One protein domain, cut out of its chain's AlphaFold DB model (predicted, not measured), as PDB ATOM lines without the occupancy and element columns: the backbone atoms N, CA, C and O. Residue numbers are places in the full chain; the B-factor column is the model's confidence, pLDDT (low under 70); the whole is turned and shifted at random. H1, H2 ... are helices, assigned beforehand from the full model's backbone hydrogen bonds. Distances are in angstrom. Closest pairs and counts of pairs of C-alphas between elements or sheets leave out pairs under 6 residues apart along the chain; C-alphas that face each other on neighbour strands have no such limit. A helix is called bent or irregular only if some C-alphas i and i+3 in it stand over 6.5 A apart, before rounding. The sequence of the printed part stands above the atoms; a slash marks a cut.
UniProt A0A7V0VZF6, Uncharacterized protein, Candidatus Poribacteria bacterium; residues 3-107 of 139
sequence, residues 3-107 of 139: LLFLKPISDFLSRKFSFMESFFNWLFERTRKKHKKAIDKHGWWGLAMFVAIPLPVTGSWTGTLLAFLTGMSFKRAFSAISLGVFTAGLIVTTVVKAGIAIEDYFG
ATOM      1  N   LEU A   3     -42.632 -23.718   8.394       51.66
ATOM      2  CA  LEU A   3     -43.139 -22.605   7.572       51.66
ATOM      3  C   LEU A   3     -44.677 -22.511   7.532       51.66
ATOM      4  O   LEU A   3     -45.206 -21.418   7.349       51.66
ATOM      5  N   LEU A   4     -45.397 -23.619   7.751       54.03
ATOM      6  CA  LEU A   4     -46.868 -23.638   7.768       54.03
ATOM      7  C   LEU A   4     -47.449 -23.147   9.107       54.03
ATOM      8  O   LEU A   4     -48.566 -22.642   9.134       54.03
ATOM      9  N   PHE A   5     -46.668 -23.196  10.194       54.50
ATOM     10  CA  PHE A   5     -47.055 -22.663  11.510       54.50
ATOM     11  C   PHE A   5     -46.804 -21.152  11.660       54.50
ATOM     12  O   PHE A   5     -47.301 -20.523  12.592       54.50
ATOM     13  N   LEU A   6     -46.066 -20.544  10.726       56.78
ATOM     14  CA  LEU A   6     -45.662 -19.140  10.809       56.78
ATOM     15  C   LEU A   6     -46.804 -18.160  10.483       56.78
ATOM     16  O   LEU A   6     -46.816 -17.054  11.016       56.78
ATOM     17  N   LYS A   7     -47.782 -18.563   9.658       55.75
ATOM     18  CA  LYS A   7     -49.001 -17.777   9.383       55.75
ATOM     19  C   LYS A   7     -49.973 -17.722  10.573       55.75
ATOM     20  O   LYS A   7     -50.269 -16.613  11.006       55.75
ATOM     21  N   PRO A   8     -50.405 -18.848  11.176       56.31
ATOM     22  CA  PRO A   8     -51.333 -18.796  12.306       56.31
ATOM     23  C   PRO A   8     -50.725 -18.125  13.545       56.31
ATOM     24  O   PRO A   8     -51.442 -17.436  14.259       56.31
ATOM     25  N   ILE A   9     -49.409 -18.231  13.776       56.06
ATOM     26  CA  ILE A   9     -48.729 -17.496  14.859       56.06
ATOM     27  C   ILE A   9     -48.637 -15.999  14.540       56.06
ATOM     28  O   ILE A   9     -48.848 -15.181  15.430       56.06
ATOM     29  N   SER A  10     -48.368 -15.623  13.283       51.09
ATOM     30  CA  SER A  10     -48.367 -14.215  12.868       51.09
ATOM     31  C   SER A  10     -49.741 -13.575  13.084       51.09
ATOM     32  O   SER A  10     -49.799 -12.479  13.634       51.09
ATOM     33  N   ASP A  11     -50.829 -14.271  12.745       55.09
ATOM     34  CA  ASP A  11     -52.203 -13.752  12.852       55.09
ATOM     35  C   ASP A  11     -52.757 -13.817  14.290       55.09
ATOM     36  O   ASP A  11     -53.490 -12.929  14.726       55.09
ATOM     37  N   PHE A  12     -52.378 -14.834  15.072       56.00
ATOM     38  CA  PHE A  12     -52.774 -14.970  16.479       56.00
ATOM     39  C   PHE A  12     -52.049 -13.972  17.391       56.00
ATOM     40  O   PHE A  12     -52.642 -13.466  18.342       56.00
ATOM     41  N   LEU A  13     -50.780 -13.657  17.105       48.41
ATOM     42  CA  LEU A  13     -49.983 -12.738  17.923       48.41
ATOM     43  C   LEU A  13     -50.275 -11.264  17.601       48.41
ATOM     44  O   LEU A  13     -50.322 -10.448  18.518       48.41
ATOM     45  N   SER A  14     -50.551 -10.936  16.334       48.72
ATOM     46  CA  SER A  14     -50.950  -9.581  15.918       48.72
ATOM     47  C   SER A  14     -52.362  -9.196  16.370       48.72
ATOM     48  O   SER A  14     -52.642  -8.017  16.558       48.72
ATOM     49  N   ARG A  15     -53.245 -10.168  16.636       49.16
ATOM     50  CA  ARG A  15     -54.583  -9.898  17.192       49.16
ATOM     51  C   ARG A  15     -54.650  -9.804  18.718       49.16
ATOM     52  O   ARG A  15     -55.647  -9.295  19.220       49.16
ATOM     53  N   LYS A  16     -53.660 -10.306  19.472       45.97
ATOM     54  CA  LYS A  16     -53.859 -10.596  20.909       45.97
ATOM     55  C   LYS A  16     -53.154  -9.661  21.901       45.97
ATOM     56  O   LYS A  16     -53.611  -9.587  23.036       45.97
ATOM     57  N   PHE A  17     -52.102  -8.923  21.530       45.66
ATOM     58  CA  PHE A  17     -51.378  -8.073  22.497       45.66
ATOM     59  C   PHE A  17     -50.926  -6.714  21.931       45.66
ATOM     60  O   PHE A  17     -49.751  -6.503  21.642       45.66
ATOM     61  N   SER A  18     -51.850  -5.747  21.895       42.88
ATOM     62  CA  SER A  18     -51.581  -4.309  21.660       42.88
ATOM     63  C   SER A  18     -50.527  -3.717  22.624       42.88
ATOM     64  O   SER A  18     -49.790  -2.798  22.271       42.88
ATOM     65  N   PHE A  19     -50.390  -4.295  23.820       44.69
ATOM     66  CA  PHE A  19     -49.402  -3.903  24.828       44.69
ATOM     67  C   PHE A  19     -47.947  -4.163  24.394       44.69
ATOM     68  O   PHE A  19     -47.041  -3.400  24.730       44.69
ATOM     69  N   MET A  20     -47.711  -5.224  23.616       46.59
ATOM     70  CA  MET A  20     -46.357  -5.647  23.258       46.59
ATOM     71  C   MET A  20     -45.773  -4.791  22.124       46.59
ATOM     72  O   MET A  20     -44.579  -4.510  22.115       46.59
ATOM     73  N   GLU A  21     -46.610  -4.309  21.204       53.53
ATOM     74  CA  GLU A  21     -46.200  -3.441  20.094       53.53
ATOM     75  C   GLU A  21     -45.680  -2.080  20.591       53.53
ATOM     76  O   GLU A  21     -44.648  -1.590  20.134       53.53
ATOM     77  N   SER A  22     -46.339  -1.510  21.602       51.28
ATOM     78  CA  SER A  22     -45.956  -0.227  22.202       51.28
ATOM     79  C   SER A  22     -44.692  -0.337  23.066       51.28
ATOM     80  O   SER A  22     -43.804   0.514  22.992       51.28
ATOM     81  N   PHE A  23     -44.537  -1.440  23.808       56.22
ATOM     82  CA  PHE A  23     -43.319  -1.736  24.567       56.22
ATOM     83  C   PHE A  23     -42.107  -1.983  23.655       56.22
ATOM     84  O   PHE A  23     -41.023  -1.450  23.904       56.22
ATOM     85  N   PHE A  24     -42.291  -2.730  22.558       52.91
ATOM     86  CA  PHE A  24     -41.248  -2.904  21.549       52.91
ATOM     87  C   PHE A  24     -40.895  -1.579  20.883       52.91
ATOM     88  O   PHE A  24     -39.711  -1.282  20.787       52.91
ATOM     89  N   ASN A  25     -41.864  -0.750  20.489       59.31
ATOM     90  CA  ASN A  25     -41.577   0.555  19.887       59.31
ATOM     91  C   ASN A  25     -40.793   1.476  20.837       59.31
ATOM     92  O   ASN A  25     -39.786   2.053  20.426       59.31
ATOM     93  N   TRP A  26     -41.163   1.530  22.120       62.03
ATOM     94  CA  TRP A  26     -40.452   2.314  23.135       62.03
ATOM     95  C   TRP A  26     -39.011   1.820  23.378       62.03
ATOM     96  O   TRP A  26     -38.072   2.619  23.463       62.03
ATOM     97  N   LEU A  27     -38.802   0.499  23.438       58.91
ATOM     98  CA  LEU A  27     -37.478  -0.101  23.639       58.91
ATOM     99  C   LEU A  27     -36.595   0.023  22.385       58.91
ATOM    100  O   LEU A  27     -35.408   0.351  22.476       58.91
ATOM    101  N   PHE A  28     -37.184  -0.171  21.201       58.28
ATOM    102  CA  PHE A  28     -36.514   0.021  19.918       58.28
ATOM    103  C   PHE A  28     -36.082   1.472  19.732       58.28
ATOM    104  O   PHE A  28     -34.941   1.697  19.348       58.28
ATOM    105  N   GLU A  29     -36.917   2.471  20.024       60.94
ATOM    106  CA  GLU A  29     -36.526   3.880  19.872       60.94
ATOM    107  C   GLU A  29     -35.309   4.260  20.724       60.94
ATOM    108  O   GLU A  29     -34.447   5.030  20.281       60.94
ATOM    109  N   ARG A  30     -35.196   3.685  21.926       55.34
ATOM    110  CA  ARG A  30     -34.120   3.998  22.871       55.34
ATOM    111  C   ARG A  30     -32.803   3.302  22.518       55.34
ATOM    112  O   ARG A  30     -31.753   3.946  22.529       55.34
ATOM    113  N   THR A  31     -32.844   2.029  22.126       51.38
ATOM    114  CA  THR A  31     -31.644   1.251  21.754       51.38
ATOM    115  C   THR A  31     -31.141   1.608  20.350       51.38
ATOM    116  O   THR A  31     -29.936   1.755  20.112       51.38
ATOM    117  N   ARG A  32     -32.062   1.844  19.409       57.25
ATOM    118  CA  ARG A  32     -31.767   2.139  18.000       57.25
ATOM    119  C   ARG A  32     -31.168   3.532  17.787       57.25
ATOM    120  O   ARG A  32     -30.658   3.788  16.705       57.25
ATOM    121  N   LYS A  33     -31.163   4.421  18.786       57.50
ATOM    122  CA  LYS A  33     -30.471   5.725  18.711       57.50
ATOM    123  C   LYS A  33     -28.972   5.657  19.024       57.50
ATOM    124  O   LYS A  33     -28.225   6.449  18.463       57.50
ATOM    125  N   LYS A  34     -28.509   4.722  19.865       56.50
ATOM    126  CA  LYS A  34     -27.096   4.681  20.301       56.50
ATOM    127  C   LYS A  34     -26.198   3.773  19.457       56.50
ATOM    128  O   LYS A  34     -25.071   4.164  19.166       56.50
ATOM    129  N   HIS A  35     -26.664   2.595  19.029       58.12
ATOM    130  CA  HIS A  35     -25.786   1.575  18.413       58.12
ATOM    131  C   HIS A  35     -26.325   0.960  17.106       58.12
ATOM    132  O   HIS A  35     -25.902  -0.119  16.688       58.12
ATOM    133  N   LYS A  36     -27.217   1.684  16.409       61.25
ATOM    134  CA  LYS A  36     -27.915   1.237  15.186       61.25
ATOM    135  C   LYS A  36     -27.001   0.619  14.134       61.25
ATOM    136  O   LYS A  36     -27.269  -0.474  13.663       61.25
ATOM    137  N   LYS A  37     -25.914   1.311  13.772       61.41
ATOM    138  CA  LYS A  37     -25.046   0.930  12.643       61.41
ATOM    139  C   LYS A  37     -24.329  -0.404  12.862       61.41
ATOM    140  O   LYS A  37     -24.201  -1.182  11.922       61.41
ATOM    141  N   ALA A  38     -23.865  -0.667  14.083       62.19
ATOM    142  CA  ALA A  38     -23.154  -1.900  14.409       62.19
ATOM    143  C   ALA A  38     -24.123  -3.084  14.566       62.19
ATOM    144  O   ALA A  38     -23.873  -4.159  14.020       62.19
ATOM    145  N   ILE A  39     -25.257  -2.858  15.241       65.31
ATOM    146  CA  ILE A  39     -26.276  -3.884  15.497       65.31
ATOM    147  C   ILE A  39     -27.003  -4.288  14.205       65.31
ATOM    148  O   ILE A  39     -27.164  -5.481  13.965       65.31
ATOM    149  N   ASP A  40     -27.379  -3.343  13.331       65.00
ATOM    150  CA  ASP A  40     -28.040  -3.685  12.058       65.00
ATOM    151  C   ASP A  40     -27.112  -4.457  11.111       65.00
ATOM    152  O   ASP A  40     -27.588  -5.296  10.347       65.00
ATOM    153  N   LYS A  41     -25.797  -4.189  11.155       68.38
ATOM    154  CA  LYS A  41     -24.831  -4.804  10.236       68.38
ATOM    155  C   LYS A  41     -24.329  -6.168  10.716       68.38
ATOM    156  O   LYS A  41     -24.216  -7.078   9.903       68.38
ATOM    157  N   HIS A  42     -24.047  -6.326  12.011       77.75
ATOM    158  CA  HIS A  42     -23.404  -7.538  12.538       77.75
ATOM    159  C   HIS A  42     -24.171  -8.221  13.670       77.75
ATOM    160  O   HIS A  42     -23.762  -9.299  14.091       77.75
ATOM    161  N   GLY A  43     -25.281  -7.658  14.154       78.62
ATOM    162  CA  GLY A  43     -26.014  -8.224  15.289       78.62
ATOM    163  C   GLY A  43     -26.473  -9.658  15.036       78.62
ATOM    164  O   GLY A  43     -26.387 -10.492  15.929       78.62
ATOM    165  N   TRP A  44     -26.903  -9.967  13.809       83.62
ATOM    166  CA  TRP A  44     -27.358 -11.311  13.446       83.62
ATOM    167  C   TRP A  44     -26.227 -12.347  13.519       83.62
ATOM    168  O   TRP A  44     -26.370 -13.376  14.174       83.62
ATOM    169  N   TRP A  45     -25.078 -12.042  12.908       84.88
ATOM    170  CA  TRP A  45     -23.902 -12.915  12.925       84.88
ATOM    171  C   TRP A  45     -23.281 -13.023  14.316       84.88
ATOM    172  O   TRP A  45     -22.913 -14.115  14.736       84.88
ATOM    173  N   GLY A  46     -23.207 -11.912  15.050       86.69
ATOM    174  CA  GLY A  46     -22.704 -11.892  16.422       86.69
ATOM    175  C   GLY A  46     -23.569 -12.733  17.356       86.69
ATOM    176  O   GLY A  46     -23.038 -13.505  18.145       86.69
ATOM    177  N   LEU A  47     -24.895 -12.653  17.216       85.50
ATOM    178  CA  LEU A  47     -25.825 -13.469  17.988       85.50
ATOM    179  C   LEU A  47     -25.707 -14.958  17.637       85.50
ATOM    180  O   LEU A  47     -25.659 -15.792  18.537       85.50
ATOM    181  N   ALA A  48     -25.627 -15.290  16.346       87.19
ATOM    182  CA  ALA A  48     -25.459 -16.670  15.902       87.19
ATOM    183  C   ALA A  48     -24.142 -17.272  16.414       87.19
ATOM    184  O   ALA A  48     -24.152 -18.364  16.972       87.19
ATOM    185  N   MET A  49     -23.026 -16.542  16.294       88.44
ATOM    186  CA  MET A  49     -21.722 -16.980  16.799       88.44
ATOM    187  C   MET A  49     -21.704 -17.096  18.324       88.44
ATOM    188  O   MET A  49     -21.197 -18.082  18.845       88.44
ATOM    189  N   PHE A  50     -22.308 -16.148  19.045       88.56
ATOM    190  CA  PHE A  50     -22.409 -16.202  20.505       88.56
ATOM    191  C   PHE A  50     -23.137 -17.461  20.991       88.56
ATOM    192  O   PHE A  50     -22.707 -18.092  21.951       88.56
ATOM    193  N   VAL A  51     -24.218 -17.845  20.308       89.38
ATOM    194  CA  VAL A  51     -24.981 -19.060  20.626       89.38
ATOM    195  C   VAL A  51     -24.282 -20.329  20.119       89.38
ATOM    196  O   VAL A  51     -24.468 -21.391  20.703       89.38
ATOM    197  N   ALA A  52     -23.480 -20.238  19.055       90.00
ATOM    198  CA  ALA A  52     -22.751 -21.374  18.488       90.00
ATOM    199  C   ALA A  52     -21.611 -21.877  19.377       90.00
ATOM    200  O   ALA A  52     -21.264 -23.055  19.298       90.00
ATOM    201  N   ILE A  53     -21.019 -21.013  20.208       87.81
ATOM    202  CA  ILE A  53     -19.992 -21.437  21.160       87.81
ATOM    203  C   ILE A  53     -20.693 -22.224  22.276       87.81
ATOM    204  O   ILE A  53     -21.552 -21.655  22.952       87.81
ATOM    205  N   PRO A  54     -20.352 -23.504  22.503       77.88
ATOM    206  CA  PRO A  54     -21.000 -24.327  23.517       77.88
ATOM    207  C   PRO A  54     -20.414 -24.039  24.912       77.88
ATOM    208  O   PRO A  54     -19.694 -24.864  25.470       77.88
ATOM    209  N   LEU A  55     -20.679 -22.857  25.480       81.56
ATOM    210  CA  LEU A  55     -20.387 -22.560  26.889       81.56
ATOM    211  C   LEU A  55     -21.624 -22.879  27.740       81.56
ATOM    212  O   LEU A  55     -22.747 -22.688  27.281       81.56
ATOM    213  N   PRO A  56     -21.463 -23.286  29.012       72.50
ATOM    214  CA  PRO A  56     -22.593 -23.593  29.898       72.50
ATOM    215  C   PRO A  56     -23.558 -22.411  30.106       72.50
ATOM    216  O   PRO A  56     -24.716 -22.610  30.463       72.50
ATOM    217  N   VAL A  57     -23.091 -21.180  29.873       74.00
ATOM    218  CA  VAL A  57     -23.878 -19.945  30.015       74.00
ATOM    219  C   VAL A  57     -24.390 -19.429  28.664       74.00
ATOM    220  O   VAL A  57     -25.322 -18.634  28.637       74.00
ATOM    221  N   THR A  58     -23.834 -19.877  27.532       79.94
ATOM    222  CA  THR A  58     -24.268 -19.439  26.199       79.94
ATOM    223  C   THR A  58     -25.309 -20.401  25.639       79.94
ATOM    224  O   THR A  58     -25.119 -21.608  25.552       79.94
ATOM    225  N   GLY A  59     -26.463 -19.866  25.258       81.69
ATOM    226  CA  GLY A  59     -27.529 -20.670  24.678       81.69
ATOM    227  C   GLY A  59     -28.674 -19.840  24.128       81.69
ATOM    228  O   GLY A  59     -28.608 -18.611  24.045       81.69
ATOM    229  N   SER A  60     -29.759 -20.521  23.762       83.56
ATOM    230  CA  SER A  60     -30.958 -19.883  23.212       83.56
ATOM    231  C   SER A  60     -31.580 -18.866  24.173       83.56
ATOM    232  O   SER A  60     -32.041 -17.818  23.728       83.56
ATOM    233  N   TRP A  61     -31.540 -19.124  25.480       82.56
ATOM    234  CA  TRP A  61     -32.084 -18.245  26.519       82.56
ATOM    235  C   TRP A  61     -31.300 -16.928  26.643       82.56
ATOM    236  O   TRP A  61     -31.889 -15.851  26.532       82.56
ATOM    237  N   THR A  62     -29.966 -16.984  26.740       83.69
ATOM    238  CA  THR A  62     -29.109 -15.786  26.700       83.69
ATOM    239  C   THR A  62     -29.121 -15.109  25.336       83.69
ATOM    240  O   THR A  62     -29.069 -13.887  25.260       83.69
ATOM    241  N   GLY A  63     -29.234 -15.873  24.247       84.50
ATOM    242  CA  GLY A  63     -29.374 -15.325  22.901       84.50
ATOM    243  C   GLY A  63     -30.691 -14.568  22.720       84.50
ATOM    244  O   GLY A  63     -30.721 -13.509  22.101       84.50
ATOM    245  N   THR A  64     -31.775 -15.049  23.331       81.56
ATOM    246  CA  THR A  64     -33.072 -14.358  23.339       81.56
ATOM    247  C   THR A  64     -32.991 -13.070  24.152       81.56
ATOM    248  O   THR A  64     -33.485 -12.037  23.704       81.56
ATOM    249  N   LEU A  65     -32.296 -13.090  25.294       82.19
ATOM    250  CA  LEU A  65     -32.025 -11.884  26.076       82.19
ATOM    251  C   LEU A  65     -31.180 -10.875  25.281       82.19
ATOM    252  O   LEU A  65     -31.497  -9.690  25.251       82.19
ATOM    253  N   LEU A  66     -30.145 -11.336  24.576       82.19
ATOM    254  CA  LEU A  66     -29.286 -10.482  23.756       82.19
ATOM    255  C   LEU A  66     -30.041  -9.903  22.547       82.19
ATOM    256  O   LEU A  66     -29.884  -8.729  22.217       82.19
ATOM    257  N   ALA A  67     -30.917 -10.689  21.919       77.25
ATOM    258  CA  ALA A  67     -31.825 -10.230  20.871       77.25
ATOM    259  C   ALA A  67     -32.823  -9.184  21.385       77.25
ATOM    260  O   ALA A  67     -33.091  -8.196  20.703       77.25
ATOM    261  N   PHE A  68     -33.338  -9.376  22.600       74.38
ATOM    262  CA  PHE A  68     -34.224  -8.425  23.259       74.38
ATOM    263  C   PHE A  68     -33.503  -7.105  23.569       74.38
ATOM    264  O   PHE A  68     -33.990  -6.037  23.204       74.38
ATOM    265  N   LEU A  69     -32.295  -7.170  24.139       71.75
ATOM    266  CA  LEU A  69     -31.472  -5.998  24.459       71.75
ATOM    267  C   LEU A  69     -31.040  -5.219  23.214       71.75
ATOM    268  O   LEU A  69     -30.984  -3.992  23.240       71.75
ATOM    269  N   THR A  70     -30.740  -5.919  22.120       68.88
ATOM    270  CA  THR A  70     -30.338  -5.296  20.850       68.88
ATOM    271  C   THR A  70     -31.516  -4.778  20.027       68.88
ATOM    272  O   THR A  70     -31.292  -4.100  19.023       68.88
ATOM    273  N   GLY A  71     -32.762  -5.052  20.437       66.12
ATOM    274  CA  GLY A  71     -33.941  -4.739  19.634       66.12
ATOM    275  C   GLY A  71     -33.873  -5.457  18.288       66.12
ATOM    276  O   GLY A  71     -33.974  -4.843  17.230       66.12
ATOM    277  N   MET A  72     -33.600  -6.759  18.284       67.06
ATOM    278  CA  MET A  72     -33.609  -7.546  17.058       67.06
ATOM    279  C   MET A  72     -35.029  -8.024  16.766       67.06
ATOM    280  O   MET A  72     -35.747  -8.460  17.664       67.06
ATOM    281  N   SER A  73     -35.456  -7.968  15.500       67.12
ATOM    282  CA  SER A  73     -36.769  -8.502  15.135       67.12
ATOM    283  C   SER A  73     -36.833 -10.000  15.431       67.12
ATOM    284  O   SER A  73     -35.874 -10.730  15.164       67.12
ATOM    285  N   PHE A  74     -37.976 -10.473  15.935       60.25
ATOM    286  CA  PHE A  74     -38.171 -11.876  16.319       60.25
ATOM    287  C   PHE A  74     -37.724 -12.856  15.224       60.25
ATOM    288  O   PHE A  74     -37.023 -13.821  15.503       60.25
ATOM    289  N   LYS A  75     -38.033 -12.560  13.952       59.56
ATOM    290  CA  LYS A  75     -37.629 -13.387  12.801       59.56
ATOM    291  C   LYS A  75     -36.106 -13.485  12.632       59.56
ATOM    292  O   LYS A  75     -35.606 -14.562  12.321       59.56
ATOM    293  N   ARG A  76     -35.372 -12.381  12.824       71.25
ATOM    294  CA  ARG A  76     -33.900 -12.353  12.737       71.25
ATOM    295  C   ARG A  76     -33.257 -13.035  13.940       71.25
ATOM    296  O   ARG A  76     -32.324 -13.810  13.764       71.25
ATOM    297  N   ALA A  77     -33.773 -12.774  15.136       74.69
ATOM    298  CA  ALA A  77     -33.296 -13.398  16.362       74.69
ATOM    299  C   ALA A  77     -33.484 -14.919  16.320       74.69
ATOM    300  O   ALA A  77     -32.547 -15.672  16.561       74.69
ATOM    301  N   PHE A  78     -34.678 -15.369  15.929       74.19
ATOM    302  CA  PHE A  78     -35.007 -16.784  15.824       74.19
ATOM    303  C   PHE A  78     -34.105 -17.516  14.824       74.19
ATOM    304  O   PHE A  78     -33.608 -18.597  15.140       74.19
ATOM    305  N   SER A  79     -33.841 -16.935  13.646       77.62
ATOM    306  CA  SER A  79     -32.960 -17.566  12.655       77.62
ATOM    307  C   SER A  79     -31.496 -17.611  13.102       77.62
ATOM    308  O   SER A  79     -30.853 -18.642  12.921       77.62
ATOM    309  N   ALA A  80     -30.986 -16.551  13.740       83.81
ATOM    310  CA  ALA A  80     -29.627 -16.524  14.286       83.81
ATOM    311  C   ALA A  80     -29.437 -17.545  15.418       83.81
ATOM    312  O   ALA A  80     -28.487 -18.324  15.398       83.81
ATOM    313  N   ILE A  81     -30.363 -17.575  16.382       85.38
ATOM    314  CA  ILE A  81     -30.316 -18.497  17.524       85.38
ATOM    315  C   ILE A  81     -30.425 -19.945  17.044       85.38
ATOM    316  O   ILE A  81     -29.656 -20.789  17.493       85.38
ATOM    317  N   SER A  82     -31.332 -20.236  16.107       85.31
ATOM    318  CA  SER A  82     -31.500 -21.593  15.570       85.31
ATOM    319  C   SER A  82     -30.231 -22.096  14.878       85.31
ATOM    320  O   SER A  82     -29.819 -23.230  15.112       85.31
ATOM    321  N   LEU A  83     -29.581 -21.248  14.072       90.75
ATOM    322  CA  LEU A  83     -28.301 -21.585  13.442       90.75
ATOM    323  C   LEU A  83     -27.189 -21.804  14.469       90.75
ATOM    324  O   LEU A  83     -26.429 -22.765  14.347       90.75
ATOM    325  N   GLY A  84     -27.118 -20.948  15.490       89.75
ATOM    326  CA  GLY A  84     -26.151 -21.095  16.573       89.75
ATOM    327  C   GLY A  84     -26.321 -22.424  17.307       89.75
ATOM    328  O   GLY A  84     -25.374 -23.195  17.401       89.75
ATOM    329  N   VAL A  85     -27.545 -22.748  17.737       90.69
ATOM    330  CA  VAL A  85     -27.845 -23.997  18.461       90.69
ATOM    331  C   VAL A  85     -27.541 -25.228  17.609       90.69
ATOM    332  O   VAL A  85     -26.956 -26.187  18.108       90.69
ATOM    333  N   PHE A  86     -27.896 -25.208  16.323       92.31
ATOM    334  CA  PHE A  86     -27.594 -26.316  15.419       92.31
ATOM    335  C   PHE A  86     -26.081 -26.548  15.295       92.31
ATOM    336  O   PHE A  86     -25.606 -27.679  15.400       92.31
ATOM    337  N   THR A  87     -25.318 -25.465  15.149       91.44
ATOM    338  CA  THR A  87     -23.853 -25.515  15.062       91.44
ATOM    339  C   THR A  87     -23.232 -26.003  16.372       91.44
ATOM    340  O   THR A  87     -22.384 -26.894  16.349       91.44
ATOM    341  N   ALA A  88     -23.699 -25.498  17.518       90.56
ATOM    342  CA  ALA A  88     -23.259 -25.950  18.836       90.56
ATOM    343  C   ALA A  88     -23.516 -27.453  19.025       90.56
ATOM    344  O   ALA A  88     -22.635 -28.181  19.478       90.56
ATOM    345  N   GLY A  89     -24.689 -27.942  18.608       90.00
ATOM    346  CA  GLY A  89     -25.037 -29.361  18.662       90.00
ATOM    347  C   GLY A  89     -24.096 -30.242  17.838       90.00
ATOM    348  O   GLY A  89     -23.656 -31.288  18.322       90.00
ATOM    349  N   LEU A  90     -23.730 -29.812  16.626       93.44
ATOM    350  CA  LEU A  90     -22.760 -30.528  15.789       93.44
ATOM    351  C   LEU A  90     -21.369 -30.581  16.432       93.44
ATOM    352  O   LEU A  90     -20.745 -31.646  16.458       93.44
ATOM    353  N   ILE A  91     -20.901 -29.459  16.983       92.56
ATOM    354  CA  ILE A  91     -19.600 -29.374  17.658       92.56
ATOM    355  C   ILE A  91     -19.580 -30.305  18.871       92.56
ATOM    356  O   ILE A  91     -18.715 -31.173  18.962       92.56
ATOM    357  N   VAL A  92     -20.561 -30.176  19.768       91.31
ATOM    358  CA  VAL A  92     -20.631 -30.974  21.000       91.31
ATOM    359  C   VAL A  92     -20.740 -32.459  20.678       91.31
ATOM    360  O   VAL A  92     -20.012 -33.255  21.259       91.31
ATOM    361  N   THR A  93     -21.570 -32.846  19.707       91.81
ATOM    362  CA  THR A  93     -21.691 -34.256  19.301       91.81
ATOM    363  C   THR A  93     -20.358 -34.813  18.809       91.81
ATOM    364  O   THR A  93     -19.985 -35.929  19.164       91.81
ATOM    365  N   THR A  94     -19.622 -34.040  18.008       91.50
ATOM    366  CA  THR A  94     -18.319 -34.460  17.478       91.50
ATOM    367  C   THR A  94     -17.288 -34.600  18.595       91.50
ATOM    368  O   THR A  94     -16.608 -35.621  18.676       91.50
ATOM    369  N   VAL A  95     -17.215 -33.616  19.495       91.88
ATOM    370  CA  VAL A  95     -16.289 -33.616  20.636       91.88
ATOM    371  C   VAL A  95     -16.587 -34.767  21.593       91.88
ATOM    372  O   VAL A  95     -15.672 -35.479  21.992       91.88
ATOM    373  N   VAL A  96     -17.859 -35.000  21.922       91.69
ATOM    374  CA  VAL A  96     -18.267 -36.099  22.808       91.69
ATOM    375  C   VAL A  96     -17.928 -37.450  22.182       91.69
ATOM    376  O   VAL A  96     -17.345 -38.296  22.853       91.69
ATOM    377  N   LYS A  97     -18.214 -37.653  20.889       90.81
ATOM    378  CA  LYS A  97     -17.843 -38.894  20.191       90.81
ATOM    379  C   LYS A  97     -16.332 -39.118  20.163       90.81
ATOM    380  O   LYS A  97     -15.890 -40.243  20.369       90.81
ATOM    381  N   ALA A  98     -15.551 -38.065  19.932       88.12
ATOM    382  CA  ALA A  98     -14.097 -38.146  19.990       88.12
ATOM    383  C   ALA A  98     -13.606 -38.501  21.405       88.12
ATOM    384  O   ALA A  98     -12.743 -39.359  21.549       88.12
ATOM    385  N   GLY A  99     -14.193 -37.900  22.444       87.94
ATOM    386  CA  GLY A  99     -13.873 -38.199  23.842       87.94
ATOM    387  C   GLY A  99     -14.156 -39.652  24.223       87.94
ATOM    388  O   GLY A  99     -13.286 -40.312  24.783       87.94
ATOM    389  N   ILE A 100     -15.328 -40.174  23.850       86.81
ATOM    390  CA  ILE A 100     -15.699 -41.578  24.096       86.81
ATOM    391  C   ILE A 100     -14.739 -42.528  23.371       86.81
ATOM    392  O   ILE A 100     -14.266 -43.490  23.965       86.81
ATOM    393  N   ALA A 101     -14.386 -42.236  22.114       84.38
ATOM    394  CA  ALA A 101     -13.424 -43.055  21.381       84.38
ATOM    395  C   ALA A 101     -12.057 -43.095  22.088       84.38
ATOM    396  O   ALA A 101     -11.443 -44.152  22.185       84.38
ATOM    397  N   ILE A 102     -11.588 -41.968  22.627       83.50
ATOM    398  CA  ILE A 102     -10.334 -41.924  23.393       83.50
ATOM    399  C   ILE A 102     -10.436 -42.785  24.658       83.50
ATOM    400  O   ILE A 102      -9.497 -43.521  24.961       83.50
ATOM    401  N   GLU A 103     -11.561 -42.741  25.373       80.19
ATOM    402  CA  GLU A 103     -11.794 -43.579  26.555       80.19
ATOM    403  C   GLU A 103     -11.828 -45.078  26.213       80.19
ATOM    404  O   GLU A 103     -11.273 -45.890  26.953       80.19
ATOM    405  N   ASP A 104     -12.391 -45.461  25.069       78.19
ATOM    406  CA  ASP A 104     -12.415 -46.863  24.646       78.19
ATOM    407  C   ASP A 104     -11.006 -47.434  24.393       78.19
ATOM    408  O   ASP A 104     -10.751 -48.600  24.715       78.19
ATOM    409  N   TYR A 105     -10.075 -46.626  23.867       74.06
ATOM    410  CA  TYR A 105      -8.697 -47.053  23.571       74.06
ATOM    411  C   TYR A 105      -7.717 -46.864  24.740       74.06
ATOM    412  O   TYR A 105      -6.850 -47.711  24.956       74.06
ATOM    413  N   PHE A 106      -7.837 -45.771  25.495       78.12
ATOM    414  CA  PHE A 106      -6.893 -45.382  26.554       78.12
ATOM    415  C   PHE A 106      -7.487 -45.423  27.967       78.12
ATOM    416  O   PHE A 106      -6.799 -45.101  28.933       78.12
ATOM    417  N   GLY A 107      -8.742 -45.837  28.121       80.50
ATOM    418  CA  GLY A 107      -9.399 -45.934  29.420       80.50
ATOM    419  C   GLY A 107      -8.832 -47.039  30.309       80.50
ATOM    420  O   GLY A 107      -7.795 -47.652  30.039       80.50
TER     421      GLY A 107
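AT A GLANCE: This is residues 3 to 107 of the 139 residues of an uncharacterized protein of Candidatus Poribacteria bacterium (UniProt A0A7V0VZF6). H3, H4 and H5 make a small up-and-down bundle of three helices, each running against the one before it; at one end of it H1 and H2 make an angled arm, and at the other residues 93 to 107, of which 93 to 106 belong to the long helix H5, stick out. Residues 3 to 23, with H1 and residues 18 to 23 of H2, also stand free. The printed part has 105 residues with five named helices, H1 to H5 in order, and no named strand: all helix. It is loose, with a radius of gyration of the C-alphas of 18.2 A, and only just elongated, spanning 60 by 35 by 20 A.

IN THESE COORDINATES: Find C-alpha 3 at (-43.139, -22.605, 7.572), where H1, residues 3 to 16, begins. H2 follows with residues 18 to 31. H3, residues 36 to 52, is irregular, with C-alphas 41 and 44 at 7.7 A, and has a kink of 59 degrees near residue 43. H4 is residues 60 to 70. H5, residues 74 to 106, runs 47.0 A to C-alpha 106 at (-6.893, -45.382, 26.554).

HOW THE PARTS SIT: Look at Val 51 and Gly 63, the closest C-alphas of the hairpin H3 and H4, 6.2 A apart; the tilt is shallow, 7 degrees, opposite ways. H5 touches H3 with residues 76 to 88 alone, closest at the C-alphas of Ala 52 and Gly 84, 3.9 A. H4 and H5, also a hairpin, touch closest at the C-alphas of Ala 67 and Ala 77, 5.7 A, with residues 74 to 85 of H5 alone. H2 is close to H4 but not clearly touching: the closest C-alphas, of Thr 31 and Thr 70, are 6.7 A apart. H1 and H2 meet only through their link. H4 and H5 have every O i to N i+4 pair within hydrogen-bond range; H1 has 7 of 10, H2 9 of 10 and H3 11 of 13.

THE WHOLE: The C-alphas of Ser 18 and Phe 106, the two farthest apart, are 60.9 A apart. The printed part has no cut and no long link. Look for pLDDT under 70 in residues 3 to 41 and 70 to 75.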